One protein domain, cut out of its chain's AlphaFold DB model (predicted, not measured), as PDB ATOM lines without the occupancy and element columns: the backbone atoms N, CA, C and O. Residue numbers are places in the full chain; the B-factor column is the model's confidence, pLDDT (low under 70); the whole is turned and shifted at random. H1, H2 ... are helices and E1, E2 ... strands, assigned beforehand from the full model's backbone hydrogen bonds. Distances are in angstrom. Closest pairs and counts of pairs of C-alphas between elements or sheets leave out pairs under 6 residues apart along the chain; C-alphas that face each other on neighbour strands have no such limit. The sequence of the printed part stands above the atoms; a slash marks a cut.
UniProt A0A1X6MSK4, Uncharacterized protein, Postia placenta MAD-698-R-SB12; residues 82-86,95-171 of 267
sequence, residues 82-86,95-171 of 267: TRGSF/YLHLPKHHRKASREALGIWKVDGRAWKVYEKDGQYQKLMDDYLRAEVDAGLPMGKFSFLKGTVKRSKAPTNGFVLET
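Overview. This is residues 82 to 86 and 95 to 171 of the 267 residues of an uncharacterized protein of Postia placenta MAD-698-R-SB12 (UniProt A0A1X6MSK4). A strongly twisted, curled sheet of four strands, in the order E2, E3, E5, E4 and all antiparallel, has one helix, H1, over the E4 side of one face, making two layers. The short strand E1 lies away from this sheet, across a cut. The 82 printed residues include one named helix and five named strands, in the order E1, E2, E3, H1, E4, E5, of mixed class. The whole is compact, with a radius of gyration of the C-alphas of 13.4 A, yet elongated, spanning 41 by 26 by 24 A.

Arrangement. E3, residues 118 to 123, and E5, residues 164 to 171, are inner neighbours at 153 degrees, with N 121 and O 169 2.8 A apart, within hydrogen-bond range. E2, residues 111 to 115, forms a hairpin with E3, with N 113 and O 120 at 2.9 A. E4, residues 150 to 157, bends by 60 degrees at residue 154 and forms a hairpin with E5, with N 153 and O 168 at 2.9 A. H1, residues 129 to 143, is on the sheet at a height of 10.6 A, over E4 and only just over E5, where 3 of its C-alphas fall; it runs along the strands, at 1 degrees to E4 on the local plane. Its closest C-alphas to E4 are those of Met 133 and Phe 152, 7.2 A apart. In H1, 10 of 11 O i to N i+4 pairs are within hydrogen-bond range. E3, H1 and E4 make a split strand-helix-strand unit, two strands running the same way with E5 between them, and its crossover is right-handed. E1, residues 83 to 86, is apart from E2, E3, H1, E4 and E5 and pairs with no named strand, but its residues 83 to 84 pair antiparallel with residues 95 to 96.

Along the chain. E1 begins at C-alpha 83 (11.591, -6.124, -22.945). H1 is 21.0 A long, E5 22.1 A and E4 19.2 A. E5 ends at C-alpha 171 (28.568, -15.899, -19.106).

Size, cuts and confidence. The C-alphas farthest apart, of Phe 86 and Ala 143, are 43.0 A apart. Residues 87 to 94 are not printed, and C-alphas 86 and 95 are 7.8 A apart across the cut. Residues 95 to 110 hold no named element. Of the links printed whole, none is long. Residues 82 to 86 and 95 have pLDDT under 70.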
ATOM      1  N   THR A  82      14.956  -2.830 -23.018       41.97
ATOM      2  CA  THR A  82      13.501  -2.852 -23.150       41.97
ATOM      3  C   THR A  82      13.078  -4.267 -23.533       41.97
ATOM      4  O   THR A  82      13.339  -4.709 -24.656       41.97
ATOM      5  N   ARG A  83      12.431  -4.975 -22.600       44.53
ATOM      6  CA  ARG A  83      11.591  -6.124 -22.945       44.53
ATOM      7  C   ARG A  83      10.324  -5.574 -23.581       44.53
ATOM      8  O   ARG A  83       9.521  -4.949 -22.898       44.53
ATOM      9  N   GLY A  84      10.173  -5.768 -24.883       46.66
ATOM     10  CA  GLY A  84       8.915  -5.507 -25.573       46.66
ATOM     11  C   GLY A  84       8.136  -6.803 -25.773       46.66
ATOM     12  O   GLY A  84       8.724  -7.885 -25.849       46.66
ATOM     13  N   SER A  85       6.816  -6.694 -25.867       39.25
ATOM     14  CA  SER A  85       5.963  -7.717 -26.466       39.25
ATOM     15  C   SER A  85       5.697  -7.330 -27.920       39.25
ATOM     16  O   SER A  85       5.488  -6.159 -28.235       39.25
ATOM     17  N   PHE A  86       5.737  -8.303 -28.826       41.41
ATOM     18  CA  PHE A  86       5.155  -8.137 -30.155       41.41
ATOM     19  C   PHE A  86       3.793  -8.830 -30.170       41.41
ATOM     20  O   PHE A  86       3.682  -9.987 -29.766       41.41
ATOM     21  N   TYR A  95      11.018  -9.831 -26.843       65.88
ATOM     22  CA  TYR A  95      12.317  -9.510 -27.429       65.88
ATOM     23  C   TYR A  95      13.129  -8.634 -26.486       65.88
ATOM     24  O   TYR A  95      12.584  -7.845 -25.712       65.88
ATOM     25  N   LEU A  96      14.448  -8.769 -26.584       76.19
ATOM     26  CA  LEU A  96      15.405  -7.932 -25.884       76.19
ATOM     27  C   LEU A  96      16.087  -7.019 -26.902       76.19
ATOM     28  O   LEU A  96      16.814  -7.493 -27.774       76.19
ATOM     29  N   HIS A  97      15.846  -5.710 -26.822       79.00
ATOM     30  CA  HIS A  97      16.571  -4.767 -27.672       79.00
ATOM     31  C   HIS A  97      17.980  -4.532 -27.117       79.00
ATOM     32  O   HIS A  97      18.114  -4.051 -25.996       79.00
ATOM     33  N   LEU A  98      19.012  -4.848 -27.905       82.56
ATOM     34  CA  LEU A  98      20.426  -4.673 -27.556       82.56
ATOM     35  C   LEU A  98      21.005  -3.442 -28.285       82.56
ATOM     36  O   LEU A  98      21.304  -3.528 -29.481       82.56
ATOM     37  N   PRO A  99      21.185  -2.285 -27.617       81.00
ATOM     38  CA  PRO A  99      21.614  -1.067 -28.295       81.00
ATOM     39  C   PRO A  99      23.044  -1.170 -28.835       81.00
ATOM     40  O   PRO A  99      23.957  -1.641 -28.151       81.00
ATOM     41  N   LYS A 100      23.277  -0.660 -30.051       82.94
ATOM     42  CA  LYS A 100      24.604  -0.686 -30.699       82.94
ATOM     43  C   LYS A 100      25.676   0.070 -29.906       82.94
ATOM     44  O   LYS A 100      26.825  -0.346 -29.924       82.94
ATOM     45  N   HIS A 101      25.326   1.152 -29.211       81.44
ATOM     46  CA  HIS A 101      26.287   1.954 -28.440       81.44
ATOM     47  C   HIS A 101      26.742   1.273 -27.134       81.44
ATOM     48  O   HIS A 101      27.764   1.655 -26.581       81.44
ATOM     49  N   HIS A 102      26.034   0.237 -26.670       81.88
ATOM     50  CA  HIS A 102      26.451  -0.605 -25.538       81.88
ATOM     51  C   HIS A 102      27.253  -1.838 -25.965       81.88
ATOM     52  O   HIS A 102      27.695  -2.624 -25.127       81.88
ATOM     53  N   ARG A 103      27.419  -2.030 -27.274       85.31
ATOM     54  CA  ARG A 103      28.077  -3.195 -27.843       85.31
ATOM     55  C   ARG A 103      29.587  -3.087 -27.676       85.31
ATOM     56  O   ARG A 103      30.208  -2.189 -28.242       85.31
ATOM     57  N   LYS A 104      30.187  -4.072 -27.015       85.81
ATOM     58  CA  LYS A 104      31.624  -4.335 -27.125       85.81
ATOM     59  C   LYS A 104      31.909  -5.164 -28.375       85.81
ATOM     60  O   LYS A 104      31.105  -6.016 -28.763       85.81
ATOM     61  N   ALA A 105      33.030  -4.878 -29.031       83.94
ATOM     62  CA  ALA A 105      33.456  -5.619 -30.210       83.94
ATOM     63  C   ALA A 105      33.738  -7.086 -29.857       83.94
ATOM     64  O   ALA A 105      34.192  -7.390 -28.757       83.94
ATOM     65  N   SER A 106      33.461  -7.980 -30.801       83.44
ATOM     66  CA  SER A 106      33.817  -9.390 -30.711       83.44
ATOM     67  C   SER A 106      34.137  -9.911 -32.098       83.44
ATOM     68  O   SER A 106      33.458  -9.558 -33.063       83.44
ATOM     69  N   ARG A 107      35.135 -10.787 -32.183       75.00
ATOM     70  CA  ARG A 107      35.370 -11.600 -33.377       75.00
ATOM     71  C   ARG A 107      34.259 -12.657 -33.449       75.00
ATOM     72  O   ARG A 107      33.747 -13.069 -32.405       75.00
ATOM     73  N   GLU A 108      33.816 -12.986 -34.663       83.31
ATOM     74  CA  GLU A 108      32.848 -14.063 -34.983       83.31
ATOM     75  C   GLU A 108      31.397 -13.900 -34.484       83.31
ATOM     76  O   GLU A 108      30.496 -14.601 -34.948       83.31
ATOM     77  N   ALA A 109      31.147 -12.949 -33.586       88.31
ATOM     78  CA  ALA A 109      29.837 -12.617 -33.045       88.31
ATOM     79  C   ALA A 109      29.401 -11.208 -33.474       88.31
ATOM     80  O   ALA A 109      30.200 -10.380 -33.914       88.31
ATOM     81  N   LEU A 110      28.117 -10.894 -33.299       89.69
ATOM     82  CA  LEU A 110      27.609  -9.538 -33.508       89.69
ATOM     83  C   LEU A 110      28.227  -8.541 -32.531       89.69
ATOM     84  O   LEU A 110      28.400  -7.372 -32.884       89.69
ATOM     85  N   GLY A 111      28.545  -9.007 -31.326       89.81
ATOM     86  CA  GLY A 111      29.179  -8.253 -30.256       89.81
ATOM     87  C   GLY A 111      28.900  -8.874 -28.891       89.81
ATOM     88  O   GLY A 111      28.304  -9.950 -28.794       89.81
ATOM     89  N   ILE A 112      29.331  -8.165 -27.852       89.62
ATOM     90  CA  ILE A 112      29.099  -8.522 -26.453       89.62
ATOM     91  C   ILE A 112      28.330  -7.389 -25.766       89.62
ATOM     92  O   ILE A 112      28.667  -6.216 -25.936       89.62
ATOM     93  N   TRP A 113      27.320  -7.736 -24.971       88.56
ATOM     94  CA  TRP A 113      26.518  -6.806 -24.168       88.56
ATOM     95  C   TRP A 113      26.522  -7.215 -22.695       88.56
ATOM     96  O   TRP A 113      26.662  -8.393 -22.381       88.56
ATOM     97  N   LYS A 114      26.356  -6.248 -21.782       88.25
ATOM     98  CA  LYS A 114      26.196  -6.514 -20.343       88.25
ATOM     99  C   LYS A 114      24.714  -6.582 -19.975       88.25
ATOM    100  O   LYS A 114      24.122  -5.537 -19.702       88.25
ATOM    101  N   VAL A 115      24.101  -7.761 -19.997       83.25
ATOM    102  CA  VAL A 115      22.667  -7.977 -19.734       83.25
ATOM    103  C   VAL A 115      22.458  -8.489 -18.318       83.25
ATOM    104  O   VAL A 115      22.994  -9.532 -17.977       83.25
ATOM    105  N   ASP A 116      21.716  -7.750 -17.485       82.94
ATOM    106  CA  ASP A 116      21.401  -8.134 -16.096       82.94
ATOM    107  C   ASP A 116      22.634  -8.621 -15.295       82.94
ATOM    108  O   ASP A 116      22.593  -9.604 -14.564       82.94
ATOM    109  N   GLY A 117      23.771  -7.930 -15.456       81.88
ATOM    110  CA  GLY A 117      25.028  -8.269 -14.773       81.88
ATOM    111  C   GLY A 117      25.841  -9.399 -15.418       81.88
ATOM    112  O   GLY A 117      26.917  -9.719 -14.921       81.88
ATOM    113  N   ARG A 118      25.387  -9.955 -16.542       84.19
ATOM    114  CA  ARG A 118      26.054 -11.017 -17.304       84.19
ATOM    115  C   ARG A 118      26.565 -10.537 -18.657       84.19
ATOM    116  O   ARG A 118      26.067  -9.563 -19.214       84.19
ATOM    117  N   ALA A 119      27.579 -11.207 -19.185       89.00
ATOM    118  CA  ALA A 119      28.067 -11.014 -20.541       89.00
ATOM    119  C   ALA A 119      27.236 -11.853 -21.513       89.00
ATOM    120  O   ALA A 119      27.127 -13.063 -21.360       89.00
ATOM    121  N   TRP A 120      26.654 -11.209 -22.518       91.19
ATOM    122  CA  TRP A 120      25.936 -11.864 -23.608       91.19
ATOM    123  C   TRP A 120      26.723 -11.665 -24.900       91.19
ATOM    124  O   TRP A 120      26.724 -10.562 -25.452       91.19
ATOM    125  N   LYS A 121      27.388 -12.719 -25.386       92.62
ATOM    126  CA  LYS A 121      28.005 -12.763 -26.719       92.62
ATOM    127  C   LYS A 121      26.969 -13.301 -27.702       92.62
ATOM    128  O   LYS A 121      26.512 -14.435 -27.574       92.62
ATOM    129  N   VAL A 122      26.547 -12.467 -28.652       91.62
ATOM    130  CA  VAL A 122      25.386 -12.760 -29.512       91.62
ATOM    131  C   VAL A 122      25.830 -13.149 -30.910       91.62
ATOM    132  O   VAL A 122      26.515 -12.379 -31.582       91.62
ATOM    133  N   TYR A 123      25.374 -14.302 -31.379       91.75
ATOM    134  CA  TYR A 123      25.687 -14.849 -32.690       91.75
ATOM    135  C   TYR A 123      24.456 -14.792 -33.591       91.75
ATOM    136  O   TYR A 123      23.381 -15.266 -33.236       91.75
ATOM    137  N   GLU A 124      24.616 -14.205 -34.780       89.88
ATOM    138  CA  GLU A 124      23.526 -14.049 -35.756       89.88
ATOM    139  C   GLU A 124      23.080 -15.381 -36.368       89.88
ATOM    140  O   GLU A 124      21.923 -15.520 -36.756       89.88
ATOM    141  N   LYS A 125      24.002 -16.344 -36.460       90.38
ATOM    142  CA  LYS A 125      23.795 -17.667 -37.055       90.38
ATOM    143  C   LYS A 125      24.191 -18.753 -36.063       90.38
ATOM    144  O   LYS A 125      25.159 -18.581 -35.327       90.38
ATOM    145  N   ASP A 126      23.495 -19.881 -36.096       89.69
ATOM    146  CA  ASP A 126      23.684 -21.013 -35.185       89.69
ATOM    147  C   ASP A 126      24.615 -22.123 -35.701       89.69
ATOM    148  O   ASP A 126      24.848 -23.096 -34.990       89.69
ATOM    149  N   GLY A 127      25.232 -21.960 -36.876       90.81
ATOM    150  CA  GLY A 127      26.107 -22.984 -37.471       90.81
ATOM    151  C   GLY A 127      27.305 -23.414 -36.607       90.81
ATOM    152  O   GLY A 127      27.796 -24.527 -36.756       90.81
ATOM    153  N   GLN A 128      27.753 -22.569 -35.674       91.00
ATOM    154  CA  GLN A 128      28.836 -22.879 -34.727       91.00
ATOM    155  C   GLN A 128      28.342 -23.260 -33.320       91.00
ATOM    156  O   GLN A 128      29.158 -23.537 -32.445       91.00
ATOM    157  N   TYR A 129      27.022 -23.283 -33.095       90.06
ATOM    158  CA  TYR A 129      26.418 -23.508 -31.778       90.06
ATOM    159  C   TYR A 129      26.917 -24.798 -31.129       90.06
ATOM    160  O   TYR A 129      27.396 -24.765 -30.001       90.06
ATOM    161  N   GLN A 130      26.806 -25.928 -31.840       90.25
ATOM    162  CA  GLN A 130      27.116 -27.229 -31.247       90.25
ATOM    163  C   GLN A 130      28.606 -27.346 -30.944       90.25
ATOM    164  O   GLN A 130      28.975 -27.774 -29.859       90.25
ATOM    165  N   LYS A 131      29.456 -26.883 -31.866       92.94
ATOM    166  CA  LYS A 131      30.907 -26.880 -31.680       92.94
ATOM    167  C   LYS A 131      31.309 -26.084 -30.434       92.94
ATOM    168  O   LYS A 131      32.043 -26.611 -29.608       92.94
ATOM    169  N   LEU A 132      30.808 -24.854 -30.290       92.25
ATOM    170  CA  LEU A 132      31.119 -24.011 -29.133       92.25
ATOM    171  C   LEU A 132      30.563 -24.592 -27.834       92.25
ATOM    172  O   LEU A 132      31.262 -24.590 -26.831       92.25
ATOM    173  N   MET A 133      29.330 -25.103 -27.843       90.00
ATOM    174  CA  MET A 133      28.768 -25.781 -26.673       90.00
ATOM    175  C   MET A 133      29.669 -26.936 -26.234       90.00
ATOM    176  O   MET A 133      30.026 -27.031 -25.064       90.00
ATOM    177  N   ASP A 134      30.072 -27.784 -27.179       89.12
ATOM    178  CA  ASP A 134      30.927 -28.927 -26.899       89.12
ATOM    179  C   ASP A 134      32.318 -28.501 -26.394       89.12
ATOM    180  O   ASP A 134      32.884 -29.173 -25.537       89.12
ATOM    181  N   ASP A 135      32.875 -27.402 -26.915       92.81
ATOM    182  CA  ASP A 135      34.155 -26.848 -26.457       92.81
ATOM    183  C   ASP A 135      34.071 -26.335 -25.016       92.81
ATOM    184  O   ASP A 135      34.949 -26.649 -24.216       92.81
ATOM    185  N   TYR A 136      33.003 -25.616 -24.659       91.88
ATOM    186  CA  TYR A 136      32.787 -25.168 -23.281       91.88
ATOM    187  C   TYR A 136      32.560 -26.357 -22.338       91.88
ATOM    188  O   TYR A 136      33.187 -26.428 -21.285       91.88
ATOM    189  N   LEU A 137      31.722 -27.327 -22.717       88.62
ATOM    190  CA  LEU A 137      31.471 -28.510 -21.887       88.62
ATOM    191  C   LEU A 137      32.748 -29.320 -21.641       88.62
ATOM    192  O   LEU A 137      33.011 -29.694 -20.503       88.62
ATOM    193  N   ARG A 138      33.565 -29.551 -22.675       88.81
ATOM    194  CA  ARG A 138      34.877 -30.200 -22.520       88.81
ATOM    195  C   ARG A 138      35.809 -29.393 -21.625       88.81
ATOM    196  O   ARG A 138      36.419 -29.946 -20.721       88.81
ATOM    197  N   ALA A 139      35.895 -28.081 -21.835       87.94
ATOM    198  CA  ALA A 139      36.746 -27.223 -21.017       87.94
ATOM    199  C   ALA A 139      36.361 -27.239 -19.528       87.94
ATOM    200  O   ALA A 139      37.241 -27.213 -18.667       87.94
ATOM    201  N   GLU A 140      35.063 -27.320 -19.220       86.62
ATOM    202  CA  GLU A 140      34.564 -27.458 -17.848       86.62
ATOM    203  C   GLU A 140      34.850 -28.852 -17.276       86.62
ATOM    204  O   GLU A 140      35.447 -28.965 -16.209       86.62
ATOM    205  N   VAL A 141      34.439 -29.906 -17.985       77.06
ATOM    206  CA  VAL A 141      34.459 -31.289 -17.482       77.06
ATOM    207  C   VAL A 141      35.871 -31.868 -17.437       77.06
ATOM    208  O   VAL A 141      36.224 -32.524 -16.460       77.06
ATOM    209  N   ASP A 142      36.679 -31.627 -18.470       76.06
ATOM    210  CA  ASP A 142      37.962 -32.313 -18.645       76.06
ATOM    211  C   ASP A 142      39.120 -31.606 -17.925       76.06
ATOM    212  O   ASP A 142      40.131 -32.242 -17.626       76.06
ATOM    213  N   ALA A 143      38.997 -30.304 -17.639       79.94
ATOM    214  CA  ALA A 143      40.085 -29.524 -17.042       79.94
ATOM    215  C   ALA A 143      39.659 -28.476 -16.004       79.94
ATOM    216  O   ALA A 143      40.527 -27.866 -15.384       79.94
ATOM    217  N   GLY A 144      38.359 -28.232 -15.808       86.94
ATOM    218  CA  GLY A 144      37.898 -27.177 -14.904       86.94
ATOM    219  C   GLY A 144      38.394 -25.788 -15.312       86.94
ATOM    220  O   GLY A 144      38.734 -24.983 -14.445       86.94
ATOM    221  N   LEU A 145      38.474 -25.513 -16.621       91.25
ATOM    222  CA  LEU A 145      38.968 -24.239 -17.140       91.25
ATOM    223  C   LEU A 145      38.187 -23.079 -16.495       91.25
ATOM    224  O   LEU A 145      36.951 -23.100 -16.492       91.25
ATOM    225  N   PRO A 146      38.853 -22.037 -15.972       91.44
ATOM    226  CA  PRO A 146      38.146 -20.966 -15.297       91.44
ATOM    227  C   PRO A 146      37.514 -20.033 -16.330       91.44
ATOM    228  O   PRO A 146      38.122 -19.086 -16.808       91.44
ATOM    229  N   MET A 147      36.271 -20.303 -16.709       87.62
ATOM    230  CA  MET A 147      35.493 -19.490 -17.665       87.62
ATOM    231  C   MET A 147      34.202 -18.924 -17.046       87.62
ATOM    232  O   MET A 147      33.454 -18.176 -17.681       87.62
ATOM    233  N   GLY A 148      33.977 -19.220 -15.760       85.50
ATOM    234  CA  GLY A 148      32.760 -18.876 -15.032       85.50
ATOM    235  C   GLY A 148      31.559 -19.709 -15.479       85.50
ATOM    236  O   GLY A 148      31.641 -20.534 -16.388       85.50
ATOM    237  N   LYS A 149      30.411 -19.488 -14.834       86.44
ATOM    238  CA  LYS A 149      29.173 -20.167 -15.229       86.44
ATOM    239  C   LYS A 149      28.712 -19.667 -16.590       86.44
ATOM    240  O   LYS A 149      28.550 -18.456 -16.772       86.44
ATOM    241  N   PHE A 150      28.432 -20.598 -17.492       88.38
ATOM    242  CA  PHE A 150      27.954 -20.302 -18.835       88.38
ATOM    243  C   PHE A 150      26.612 -20.976 -19.134       88.38
ATOM    244  O   PHE A 150      26.209 -21.950 -18.500       88.38
ATOM    245  N   SER A 151      25.908 -20.429 -20.117       87.06
ATOM    246  CA  SER A 151      24.699 -20.993 -20.709       87.06
ATOM    247  C   SER A 151      24.648 -20.613 -22.182       87.06
ATOM    248  O   SER A 151      25.073 -19.524 -22.569       87.06
ATOM    249  N   PHE A 152      24.092 -21.487 -23.019       86.00
ATOM    250  CA  PHE A 152      23.760 -21.123 -24.393       86.00
ATOM    251  C   PHE A 152      22.250 -21.062 -24.562       86.00
ATOM    252  O   PHE A 152      21.525 -21.985 -24.193       86.00
ATOM    253  N   LEU A 153      21.783 -19.977 -25.164       84.25
ATOM    254  CA  LEU A 153      20.373 -19.726 -25.413       84.25
ATOM    255  C   LEU A 153      20.160 -19.641 -26.920       84.25
ATOM    256  O   LEU A 153      20.566 -18.664 -27.551       84.25
ATOM    257  N   LYS A 154      19.531 -20.660 -27.514       83.25
ATOM    258  CA  LYS A 154      19.073 -20.573 -28.907       83.25
ATOM    259  C   LYS A 154      17.881 -19.635 -29.008       83.25
ATOM    260  O   LYS A 154      17.031 -19.588 -28.122       83.25
ATOM    261  N   GLY A 155      17.800 -18.916 -30.118       80.88
ATOM    262  CA  GLY A 155      16.663 -18.059 -30.387       80.88
ATOM    263  C   GLY A 155      16.759 -17.376 -31.736       80.88
ATOM    264  O   GLY A 155      17.558 -17.728 -32.601       80.88
ATOM    265  N   THR A 156      15.921 -16.368 -31.907       81.19
ATOM    266  CA  THR A 156      15.890 -15.573 -33.125       81.19
ATOM    267  C   THR A 156      16.647 -14.270 -32.911       81.19
ATOM    268  O   THR A 156      16.346 -13.510 -31.991       81.19
ATOM    269  N   VAL A 157      17.617 -13.984 -33.778       81.75
ATOM    270  CA  VAL A 157      18.409 -12.752 -33.746       81.75
ATOM    271  C   VAL A 157      18.011 -11.876 -34.926       81.75
ATOM    272  O   VAL A 157      17.954 -12.324 -36.067       81.75
ATOM    273  N   LYS A 158      17.718 -10.599 -34.661       81.69
ATOM    274  CA  LYS A 158      17.360  -9.625 -35.697       81.69
ATOM    275  C   LYS A 158      18.338  -8.457 -35.684       81.69
ATOM    276  O   LYS A 158      18.242  -7.568 -34.842       81.69
ATOM    277  N   ARG A 159      19.259  -8.447 -36.648       80.44
ATOM    278  CA  ARG A 159      20.150  -7.308 -36.930       80.44
ATOM    279  C   ARG A 159      19.674  -6.479 -38.122       80.44
ATOM    280  O   ARG A 159      19.848  -5.263 -38.130       80.44
ATOM    281  N   SER A 160      19.112  -7.144 -39.129       75.38
ATOM    282  CA  SER A 160      18.633  -6.541 -40.375       75.38
ATOM    283  C   SER A 160      17.108  -6.688 -40.504       75.38
ATOM    284  O   SER A 160      16.412  -6.929 -39.514       75.38
ATOM    285  N   LYS A 161      16.552  -6.505 -41.712       71.25
ATOM    286  CA  LYS A 161      15.104  -6.629 -41.946       71.25
ATOM    287  C   LYS A 161      14.589  -8.034 -41.611       71.25
ATOM    288  O   LYS A 161      13.536  -8.138 -40.982       71.25
ATOM    289  N   ALA A 162      15.337  -9.075 -41.979       77.75
ATOM    290  CA  ALA A 162      14.962 -10.465 -41.746       77.75
ATOM    291  C   ALA A 162      15.605 -11.009 -40.453       77.75
ATOM    292  O   ALA A 162      16.813 -10.847 -40.264       77.75
ATOM    293  N   PRO A 163      14.822 -11.631 -39.556       80.81
ATOM    294  CA  PRO A 163      15.361 -12.380 -38.429       80.81
ATOM    295  C   PRO A 163      16.043 -13.682 -38.881       80.81
ATOM    296  O   PRO A 163      15.621 -14.295 -39.858       80.81
ATOM    297  N   THR A 164      17.054 -14.133 -38.139       82.38
ATOM    298  CA  THR A 164      17.771 -15.397 -38.373       82.38
ATOM    299  C   THR A 164      17.789 -16.269 -37.119       82.38
ATOM    300  O   THR A 164      17.665 -15.767 -35.998       82.38
ATOM    301  N   ASN A 165      17.960 -17.583 -37.299       83.00
ATOM    302  CA  ASN A 165      18.243 -18.497 -36.193       83.00
ATOM    303  C   ASN A 165      19.669 -18.252 -35.706       83.00
ATOM    304  O   ASN A 165      20.629 -18.427 -36.455       83.00
ATOM    305  N   GLY A 166      19.786 -17.824 -34.459       89.06
ATOM    306  CA  GLY A 166      21.047 -17.512 -33.815       89.06
ATOM    307  C   GLY A 166      21.053 -18.016 -32.382       89.06
ATOM    308  O   GLY A 166      20.197 -18.797 -31.955       89.06
ATOM    309  N   PHE A 167      22.037 -17.569 -31.620       86.81
ATOM    310  CA  PHE A 167      22.132 -17.932 -30.215       86.81
ATOM    311  C   PHE A 167      22.918 -16.894 -29.425       86.81
ATOM    312  O   PHE A 167      23.629 -16.051 -29.977       86.81
ATOM    313  N   VAL A 168      22.777 -16.965 -28.110       90.56
ATOM    314  CA  VAL A 168      23.554 -16.192 -27.151       90.56
ATOM    315  C   VAL A 168      24.394 -17.159 -26.340       90.56
ATOM    316  O   VAL A 168      23.860 -18.123 -25.800       90.56
ATOM    317  N   LEU A 169      25.688 -16.880 -26.247       91.75
ATOM    318  CA  LEU A 169      26.519 -17.377 -25.161       91.75
ATOM    319  C   LEU A 169      26.404 -16.375 -24.011       91.75
ATOM    320  O   LEU A 169      26.784 -15.207 -24.143       91.75
ATOM    321  N   GLU A 170      25.848 -16.832 -22.904       89.31
ATOM    322  CA  GLU A 170      25.714 -16.086 -21.668       89.31
ATOM    323  C   GLU A 170      26.784 -16.562 -20.685       89.31
ATOM    324  O   GLU A 170      26.927 -17.755 -20.445       89.31
ATOM    325  N   THR A 171      27.539 -15.626 -20.117       89.12
ATOM    326  CA  THR A 171      28.568 -15.899 -19.106       89.12
ATOM    327  C   THR A 171      28.557 -14.796 -18.048       89.12
ATOM    328  O   THR A 171      27.886 -13.768 -18.189       89.12
TER     329      THR A 171